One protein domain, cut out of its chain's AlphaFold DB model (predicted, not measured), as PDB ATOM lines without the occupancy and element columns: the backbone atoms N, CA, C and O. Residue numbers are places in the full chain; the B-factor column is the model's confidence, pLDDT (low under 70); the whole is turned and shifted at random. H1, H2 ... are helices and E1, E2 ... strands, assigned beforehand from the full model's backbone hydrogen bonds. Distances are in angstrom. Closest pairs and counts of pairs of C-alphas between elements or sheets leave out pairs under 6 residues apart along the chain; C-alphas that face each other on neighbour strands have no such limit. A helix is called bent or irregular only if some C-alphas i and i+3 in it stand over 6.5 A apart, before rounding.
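What this domain is: This is residues 181 to 245 of the 247 residues of an uncharacterized protein of Rhizobium radiobacter (UniProt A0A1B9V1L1). There is little regular structure: a small hairpin, E1 and E2, with short H1 right after it, has the long unnamed stretch 220 to 238 paired to E1 through residues 234 to 235, and H2 sits at one end of the long axis, away from the other elements. Of 65 printed residues, 20 are in named elements, E1, E2, H1, H2 in chain order, class mixed; the sheet E1 - E2 is antiparallel. The whole is compact, radius of gyration of the C-alphas 11.0 A, and spans 34 by 20 by 17 A.

Where its parts are: E1, residues 202 to 205, begins at C-alpha 202 (-36.577, -45.204, -37.452) and measures 10.4 A. E2 is residues 211 to 213, H1 214 to 219. H2, residues 239 to 245, measures 11.2 A and ends at C-alpha 245 (-39.232, -35.758, -56.578).

How they stand to each other: Residues 191 to 192 pair antiparallel with 199 to 200. In the hairpin, N 203 and O 212 are 2.8 A apart, within hydrogen-bond range. Residues 204 to 205 of E1 pair antiparallel with 234 to 235. The closest C-alphas of E1 and H1, Glu 202 and Gly 214, are 6.0 A apart. H2 is apart from E1, E2 and H1. Every O i to N i+4 pair of H1 is within range; H2 has 0 of 3, but 3 of 4 O i to N i+3 pairs. H2 is neither bent nor irregular, but only just: C-alphas 240 and 243 are 6.1 A apart.

The domain as a whole: The farthest C-alphas, Met 184 and Arg 245, are 35.1 A apart. The printed part has no cut; the link H1 to H2 is long. Residues 242 to 245 have pLDDT under 70.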
ATOM      1  N   ARG A 181     -44.013 -54.256 -27.707       91.50
ATOM      2  CA  ARG A 181     -43.006 -53.708 -28.632       91.50
ATOM      3  C   ARG A 181     -43.214 -52.233 -28.975       91.50
ATOM      4  O   ARG A 181     -42.294 -51.634 -29.513       91.50
ATOM      5  N   SER A 182     -44.363 -51.657 -28.639       93.56
ATOM      6  CA  SER A 182     -44.650 -50.224 -28.760       93.56
ATOM      7  C   SER A 182     -44.104 -49.423 -27.586       93.56
ATOM      8  O   SER A 182     -43.722 -48.276 -27.770       93.56
ATOM      9  N   THR A 183     -44.021 -50.026 -26.400       90.94
ATOM     10  CA  THR A 183     -43.492 -49.383 -25.184       90.94
ATOM     11  C   THR A 183     -42.059 -49.812 -24.863       90.94
ATOM     12  O   THR A 183     -41.369 -49.172 -24.076       90.94
ATOM     13  N   MET A 184     -41.584 -50.902 -25.473       89.44
ATOM     14  CA  MET A 184     -40.257 -51.462 -25.235       89.44
ATOM     15  C   MET A 184     -39.601 -51.912 -26.547       89.44
ATOM     16  O   MET A 184     -39.837 -53.049 -26.998       89.44
ATOM     17  N   PRO A 185     -38.728 -51.066 -27.122       91.38
ATOM     18  CA  PRO A 185     -37.926 -51.435 -28.279       91.38
ATOM     19  C   PRO A 185     -37.093 -52.699 -28.025       91.38
ATOM     20  O   PRO A 185     -36.823 -53.083 -26.877       91.38
ATOM     21  N   ASP A 186     -36.714 -53.392 -29.094       90.06
ATOM     22  CA  ASP A 186     -35.784 -54.519 -29.012       90.06
ATOM     23  C   ASP A 186     -34.320 -54.070 -28.839       90.06
ATOM     24  O   ASP A 186     -34.029 -52.903 -28.567       90.06
ATOM     25  N   GLN A 187     -33.392 -55.028 -28.887       88.31
ATOM     26  CA  GLN A 187     -31.966 -54.749 -28.698       88.31
ATOM     27  C   GLN A 187     -31.381 -53.932 -29.855       88.31
ATOM     28  O   GLN A 187     -30.428 -53.191 -29.637       88.31
ATOM     29  N   GLU A 188     -31.989 -54.012 -31.039       91.81
ATOM     30  CA  GLU A 188     -31.621 -53.236 -32.221       91.81
ATOM     31  C   GLU A 188     -32.318 -51.862 -32.260       91.81
ATOM     32  O   GLU A 188     -32.191 -51.131 -33.238       91.81
ATOM     33  N   GLY A 189     -33.067 -51.499 -31.210       92.19
ATOM     34  CA  GLY A 189     -33.787 -50.227 -31.124       92.19
ATOM     35  C   GLY A 189     -35.095 -50.191 -31.914       92.19
ATOM     36  O   GLY A 189     -35.732 -49.141 -31.980       92.19
ATOM     37  N   ARG A 190     -35.546 -51.319 -32.478       95.81
ATOM     38  CA  ARG A 190     -36.798 -51.367 -33.236       95.81
ATOM     39  C   ARG A 190     -37.993 -51.394 -32.296       95.81
ATOM     40  O   ARG A 190     -38.069 -52.228 -31.389       95.81
ATOM     41  N   ALA A 191     -38.954 -50.517 -32.553       95.81
ATOM     42  CA  ALA A 191     -40.231 -50.445 -31.853       95.81
ATOM     43  C   ALA A 191     -41.380 -50.718 -32.827       95.81
ATOM     44  O   ALA A 191     -41.245 -50.493 -34.025       95.81
ATOM     45  N   ALA A 192     -42.494 -51.258 -32.338       96.50
ATOM     46  CA  ALA A 192     -43.680 -51.516 -33.152       96.50
ATOM     47  C   ALA A 192     -44.695 -50.387 -32.976       96.50
ATOM     48  O   ALA A 192     -45.068 -50.097 -31.843       96.50
ATOM     49  N   HIS A 193     -45.195 -49.803 -34.062       96.75
ATOM     50  CA  HIS A 193     -46.181 -48.724 -33.964       96.75
ATOM     51  C   HIS A 193     -47.462 -49.197 -33.257       96.75
ATOM     52  O   HIS A 193     -47.988 -50.253 -33.630       96.75
ATOM     53  N   PRO A 194     -48.011 -48.443 -32.284       94.25
ATOM     54  CA  PRO A 194     -49.186 -48.859 -31.515       94.25
ATOM     55  C   PRO A 194     -50.409 -49.072 -32.414       94.25
ATOM     56  O   PRO A 194     -51.153 -50.029 -32.236       94.25
ATOM     57  N   LEU A 195     -50.540 -48.256 -33.464       94.12
ATOM     58  CA  LEU A 195     -51.608 -48.349 -34.471       94.12
ATOM     59  C   LEU A 195     -51.320 -49.324 -35.636       94.12
ATOM     60  O   LEU A 195     -51.927 -49.217 -36.696       94.12
ATOM     61  N   GLY A 196     -50.368 -50.253 -35.489       89.56
ATOM     62  CA  GLY A 196     -50.176 -51.348 -36.453       89.56
ATOM     63  C   GLY A 196     -49.349 -51.032 -37.708       89.56
ATOM     64  O   GLY A 196     -49.383 -51.802 -38.662       89.56
ATOM     65  N   ARG A 197     -48.549 -49.959 -37.710       90.81
ATOM     66  CA  ARG A 197     -47.692 -49.525 -38.841       90.81
ATOM     67  C   ARG A 197     -46.332 -50.236 -38.923       90.81
ATOM     68  O   ARG A 197     -45.349 -49.663 -39.377       90.81
ATOM     69  N   GLY A 198     -46.269 -51.486 -38.472       91.56
ATOM     70  CA  GLY A 198     -45.061 -52.310 -38.544       91.56
ATOM     71  C   GLY A 198     -44.038 -52.068 -37.428       91.56
ATOM     72  O   GLY A 198     -44.347 -51.491 -36.385       91.56
ATOM     73  N   LEU A 199     -42.831 -52.597 -37.648       95.44
ATOM     74  CA  LEU A 199     -41.683 -52.595 -36.737       95.44
ATOM     75  C   LEU A 199     -40.527 -51.858 -37.419       95.44
ATOM     76  O   LEU A 199     -40.104 -52.275 -38.494       95.44
ATOM     77  N   SER A 200     -40.007 -50.807 -36.789       96.62
ATOM     78  CA  SER A 200     -38.906 -50.007 -37.336       96.62
ATOM     79  C   SER A 200     -38.012 -49.458 -36.226       96.62
ATOM     80  O   SER A 200     -38.473 -49.217 -35.105       96.62
ATOM     81  N   ALA A 201     -36.727 -49.283 -36.540       96.00
ATOM     82  CA  ALA A 201     -35.777 -48.547 -35.704       96.00
ATOM     83  C   ALA A 201     -35.890 -47.030 -35.906       96.00
ATOM     84  O   ALA A 201     -35.494 -46.288 -35.015       96.00
ATOM     85  N   GLU A 202     -36.460 -46.598 -37.031       97.50
ATOM     86  CA  GLU A 202     -36.577 -45.204 -37.452       97.50
ATOM     87  C   GLU A 202     -38.040 -44.849 -37.749       97.50
ATOM     88  O   GLU A 202     -38.788 -45.655 -38.314       97.50
ATOM     89  N   TRP A 203     -38.444 -43.654 -37.330       97.81
ATOM     90  CA  TRP A 203     -39.800 -43.135 -37.433       97.81
ATOM     91  C   TRP A 203     -39.777 -41.673 -37.863       97.81
ATOM     92  O   TRP A 203     -38.962 -40.890 -37.384       97.81
ATOM     93  N   HIS A 204     -40.702 -41.309 -38.741       97.88
ATOM     94  CA  HIS A 204     -40.789 -40.002 -39.375       97.88
ATOM     95  C   HIS A 204     -42.096 -39.322 -38.992       97.88
ATOM     96  O   HIS A 204     -43.163 -39.942 -39.047       97.88
ATOM     97  N   CYS A 205     -42.011 -38.046 -38.639       97.62
ATOM     98  CA  CYS A 205     -43.170 -37.202 -38.398       97.62
ATOM     99  C   CYS A 205     -43.664 -36.572 -39.704       97.62
ATOM    100  O   CYS A 205     -42.903 -35.883 -40.380       97.62
ATOM    101  N   LEU A 206     -44.950 -36.743 -40.014       96.81
ATOM    102  CA  LEU A 206     -45.598 -36.138 -41.183       96.81
ATOM    103  C   LEU A 206     -45.629 -34.599 -41.138       96.81
ATOM    104  O   LEU A 206     -45.672 -33.960 -42.182       96.81
ATOM    105  N   HIS A 207     -45.623 -33.994 -39.946       95.31
ATOM    106  CA  HIS A 207     -45.805 -32.542 -39.789       95.31
ATOM    107  C   HIS A 207     -44.514 -31.738 -39.904       95.31
ATOM    108  O   HIS A 207     -44.543 -30.604 -40.370       95.31
ATOM    109  N   CYS A 208     -43.396 -32.288 -39.425       95.75
ATOM    110  CA  CYS A 208     -42.138 -31.546 -39.308       95.75
ATOM    111  C   CYS A 208     -40.945 -32.240 -39.970       95.75
ATOM    112  O   CYS A 208     -39.818 -31.793 -39.777       95.75
ATOM    113  N   ASP A 209     -41.174 -33.360 -40.665       94.69
ATOM    114  CA  ASP A 209     -40.136 -34.227 -41.244       94.69
ATOM    115  C   ASP A 209     -39.080 -34.715 -40.229       94.69
ATOM    116  O   ASP A 209     -38.023 -35.227 -40.600       94.69
ATOM    117  N   GLY A 210     -39.375 -34.581 -38.931       95.38
ATOM    118  CA  GLY A 210     -38.508 -35.014 -37.843       95.38
ATOM    119  C   GLY A 210     -38.298 -36.522 -37.886       95.38
ATOM    120  O   GLY A 210     -39.240 -37.282 -38.130       95.38
ATOM    121  N   VAL A 211     -37.058 -36.945 -37.643       97.50
ATOM    122  CA  VAL A 211     -36.656 -38.354 -37.599       97.50
ATOM    123  C   VAL A 211     -36.353 -38.735 -36.158       97.50
ATOM    124  O   VAL A 211     -35.586 -38.066 -35.463       97.50
ATOM    125  N   HIS A 212     -36.955 -39.825 -35.704       97.25
ATOM    126  CA  HIS A 212     -36.848 -40.310 -34.337       97.25
ATOM    127  C   HIS A 212     -36.533 -41.799 -34.322       97.25
ATOM    128  O   HIS A 212     -37.038 -42.565 -35.144       97.25
ATOM    129  N   ASP A 213     -35.736 -42.229 -33.349       96.62
ATOM    130  CA  ASP A 213     -35.541 -43.654 -33.119       96.62
ATOM    131  C   ASP A 213     -36.738 -44.283 -32.376       96.62
ATOM    132  O   ASP A 213     -37.565 -43.605 -31.753       96.62
ATOM    133  N   GLY A 214     -36.843 -45.614 -32.426       94.56
ATOM    134  CA  GLY A 214     -37.928 -46.348 -31.770       94.56
ATOM    135  C   GLY A 214     -37.987 -46.162 -30.247       94.56
ATOM    136  O   GLY A 214     -39.065 -46.277 -29.662       94.56
ATOM    137  N   ARG A 215     -36.861 -45.856 -29.587       93.69
ATOM    138  CA  ARG A 215     -36.819 -45.574 -28.144       93.69
ATOM    139  C   ARG A 215     -37.441 -44.222 -27.840       93.69
ATOM    140  O   ARG A 215     -38.305 -44.162 -26.974       93.69
ATOM    141  N   ALA A 216     -37.050 -43.184 -28.568       93.75
ATOM    142  CA  ALA A 216     -37.595 -41.845 -28.439       93.75
ATOM    143  C   ALA A 216     -39.117 -41.845 -28.640       93.75
ATOM    144  O   ALA A 216     -39.828 -41.212 -27.862       93.75
ATOM    145  N   MET A 217     -39.618 -42.613 -29.616       96.56
ATOM    146  CA  MET A 217     -41.059 -42.769 -29.831       96.56
ATOM    147  C   MET A 217     -41.745 -43.520 -28.689       96.56
ATOM    148  O   MET A 217     -42.764 -43.060 -28.184       96.56
ATOM    149  N   ALA A 218     -41.187 -44.646 -28.240       93.88
ATOM    150  CA  ALA A 218     -41.765 -45.418 -27.140       93.88
ATOM    151  C   ALA A 218     -41.813 -44.622 -25.820       93.88
ATOM    152  O   ALA A 218     -42.814 -44.673 -25.107       93.88
ATOM    153  N   GLU A 219     -40.751 -43.874 -25.510       91.69
ATOM    154  CA  GLU A 219     -40.640 -43.052 -24.297       91.69
ATOM    155  C   GLU A 219     -41.579 -41.842 -24.316       91.69
ATOM    156  O   GLU A 219     -42.002 -41.394 -23.254       91.69
ATOM    157  N   ASN A 220     -41.936 -41.338 -25.502       95.06
ATOM    158  CA  ASN A 220     -42.810 -40.178 -25.661       95.06
ATOM    159  C   ASN A 220     -44.238 -40.528 -26.100       95.06
ATOM    160  O   ASN A 220     -44.907 -39.724 -26.747       95.06
ATOM    161  N   LEU A 221     -44.700 -41.743 -25.795       94.69
ATOM    162  CA  LEU A 221     -46.038 -42.213 -26.162       94.69
ATOM    163  C   LEU A 221     -46.376 -41.969 -27.642       94.69
ATOM    164  O   LEU A 221     -47.470 -41.532 -27.984       94.69
ATOM    165  N   TRP A 222     -45.410 -42.223 -28.520       96.75
ATOM    166  CA  TRP A 222     -45.527 -42.071 -29.968       96.75
ATOM    167  C   TRP A 222     -45.947 -40.674 -30.443       96.75
ATOM    168  O   TRP A 222     -46.375 -40.530 -31.583       96.75
ATOM    169  N   HIS A 223     -45.764 -39.643 -29.616       96.81
ATOM    170  CA  HIS A 223     -45.846 -38.257 -30.056       96.81
ATOM    171  C   HIS A 223     -44.496 -37.800 -30.600       96.81
ATOM    172  O   HIS A 223     -43.445 -38.115 -30.029       96.81
ATOM    173  N   CYS A 224     -44.514 -37.024 -31.684       96.81
ATOM    174  CA  CYS A 224     -43.310 -36.375 -32.192       96.81
ATOM    175  C   CYS A 224     -42.716 -35.471 -31.107       96.81
ATOM    176  O   CYS A 224     -43.410 -34.619 -30.550       96.81
ATOM    177  N   LYS A 225     -41.423 -35.633 -30.816       93.31
ATOM    178  CA  LYS A 225     -40.749 -34.854 -29.767       93.31
ATOM    179  C   LYS A 225     -40.497 -33.400 -30.164       93.31
ATOM    180  O   LYS A 225     -40.320 -32.568 -29.280       93.31
ATOM    181  N   ASP A 226     -40.497 -33.112 -31.463       94.25
ATOM    182  CA  ASP A 226     -40.158 -31.788 -31.985       94.25
ATOM    183  C   ASP A 226     -41.393 -30.891 -32.120       94.25
ATOM    184  O   ASP A 226     -41.340 -29.715 -31.769       94.25
ATOM    185  N   CYS A 227     -42.516 -31.435 -32.606       94.31
ATOM    186  CA  CYS A 227     -43.736 -30.657 -32.864       94.31
ATOM    187  C   CYS A 227     -44.985 -31.137 -32.110       94.31
ATOM    188  O   CYS A 227     -46.037 -30.518 -32.239       94.31
ATOM    189  N   GLY A 228     -44.905 -32.227 -31.339       93.56
ATOM    190  CA  GLY A 228     -46.041 -32.752 -30.573       93.56
ATOM    191  C   GLY A 228     -47.097 -33.486 -31.405       93.56
ATOM    192  O   GLY A 228     -48.145 -33.833 -30.869       93.56
ATOM    193  N   ALA A 229     -46.842 -33.742 -32.693       96.00
ATOM    194  CA  ALA A 229     -47.755 -34.501 -33.546       96.00
ATOM    195  C   ALA A 229     -48.126 -35.855 -32.928       96.00
ATOM    196  O   ALA A 229     -47.281 -36.530 -32.334       96.00
ATOM    197  N   THR A 230     -49.388 -36.244 -33.091       95.19
ATOM    198  CA  THR A 230     -49.954 -37.448 -32.470       95.19
ATOM    199  C   THR A 230     -49.432 -38.733 -33.130       95.19
ATOM    200  O   THR A 230     -48.938 -38.687 -34.261       95.19
ATOM    201  N   PRO A 231     -49.620 -39.915 -32.509       95.38
ATOM    202  CA  PRO A 231     -49.247 -41.197 -33.111       95.38
ATOM    203  C   PRO A 231     -49.884 -41.467 -34.483       95.38
ATOM    204  O   PRO A 231     -49.397 -42.304 -35.237       95.38
ATOM    205  N   LEU A 232     -50.974 -40.780 -34.842       95.94
ATOM    206  CA  LEU A 232     -51.581 -40.898 -36.172       95.94
ATOM    207  C   LEU A 232     -50.671 -40.377 -37.289       95.94
ATOM    208  O   LEU A 232     -50.824 -40.794 -38.438       95.94
ATOM    209  N   ASP A 233     -49.694 -39.541 -36.958       96.88
ATOM    210  CA  ASP A 233     -48.862 -38.826 -37.922       96.88
ATOM    211  C   ASP A 233     -47.410 -39.313 -37.939       96.88
ATOM    212  O   ASP A 233     -46.530 -38.677 -38.521       96.88
ATOM    213  N   ILE A 234     -47.160 -40.464 -37.315       97.69
ATOM    214  CA  ILE A 234     -45.842 -41.085 -37.221       97.69
ATOM    215  C   ILE A 234     -45.785 -42.312 -38.125       97.69
ATOM    216  O   ILE A 234     -46.638 -43.204 -38.067       97.69
ATOM    217  N   PHE A 235     -44.768 -42.380 -38.977       97.25
ATOM    218  CA  PHE A 235     -44.664 -43.413 -40.006       97.25
ATOM    219  C   PHE A 235     -43.257 -44.007 -40.076       97.25
ATOM    220  O   PHE A 235     -42.292 -43.314 -39.779       97.25
ATOM    221  N   PRO A 236     -43.107 -45.280 -40.478       96.38
ATOM    222  CA  PRO A 236     -41.793 -45.921 -40.572       96.38
ATOM    223  C   PRO A 236     -40.989 -45.457 -41.800       96.38
ATOM    224  O   PRO A 236     -39.818 -45.790 -41.918       96.38
ATOM    225  N   THR A 237     -41.626 -44.731 -42.726       94.75
ATOM    226  CA  THR A 237     -41.041 -44.188 -43.961       94.75
ATOM    227  C   THR A 237     -41.733 -42.870 -44.329       94.75
ATOM    228  O   THR A 237     -42.959 -42.792 -44.181       94.75
ATOM    229  N   PRO A 238     -41.025 -41.864 -44.875       94.56
ATOM    230  CA  PRO A 238     -41.599 -40.563 -45.211       94.56
ATOM    231  C   PRO A 238     -42.212 -40.553 -46.623       94.56
ATOM    232  O   PRO A 238     -41.756 -39.838 -47.513       94.56
ATOM    233  N   PHE A 239     -43.241 -41.371 -46.857       90.56
ATOM    234  CA  PHE A 239     -43.839 -41.579 -48.191       90.56
ATOM    235  C   PHE A 239     -44.391 -40.290 -48.837       90.56
ATOM    236  O   PHE A 239     -44.495 -40.197 -50.057       90.56
ATOM    237  N   TRP A 240     -44.718 -39.270 -48.039       91.31
ATOM    238  CA  TRP A 240     -45.168 -37.957 -48.520       91.31
ATOM    239  C   TRP A 240     -44.079 -37.180 -49.272       91.31
ATOM    240  O   TRP A 240     -44.395 -36.356 -50.130       91.31
ATOM    241  N   ASN A 241     -42.803 -37.478 -49.020       80.94
ATOM    242  CA  ASN A 241     -41.678 -36.812 -49.676       80.94
ATOM    243  C   ASN A 241     -41.386 -37.363 -51.085       80.94
ATOM    244  O   ASN A 241     -40.651 -36.740 -51.854       80.94
ATOM    245  N   GLU A 242     -41.988 -38.491 -51.473       65.50
ATOM    246  CA  GLU A 242     -41.839 -39.068 -52.817       65.50
ATOM    247  C   GLU A 242     -42.587 -38.251 -53.887       65.50
ATOM    248  O   GLU A 242     -42.149 -38.176 -55.038       65.50
ATOM    249  N   ALA A 243     -43.653 -37.540 -53.498       56.03
ATOM    250  CA  ALA A 243     -44.408 -36.661 -54.392       56.03
ATOM    251  C   ALA A 243     -43.610 -35.421 -54.847       56.03
ATOM    252  O   ALA A 243     -43.880 -34.879 -55.914       56.03
ATOM    253  N   VAL A 244     -42.591 -34.996 -54.087       51.66
ATOM    254  CA  VAL A 244     -41.779 -33.802 -54.402       51.66
ATOM    255  C   VAL A 244     -40.683 -34.097 -55.438       51.66
ATOM    256  O   VAL A 244     -40.170 -33.183 -56.073       51.66
ATOM    257  N   ARG A 245     -40.323 -35.369 -55.659       45.28
ATOM    258  CA  ARG A 245     -39.232 -35.758 -56.578       45.28
ATOM    259  C   ARG A 245     -39.681 -36.079 -58.006       45.28
ATOM    260  O   ARG A 245     -38.840 -36.422 -58.831       45.28
TER     261      ARG A 245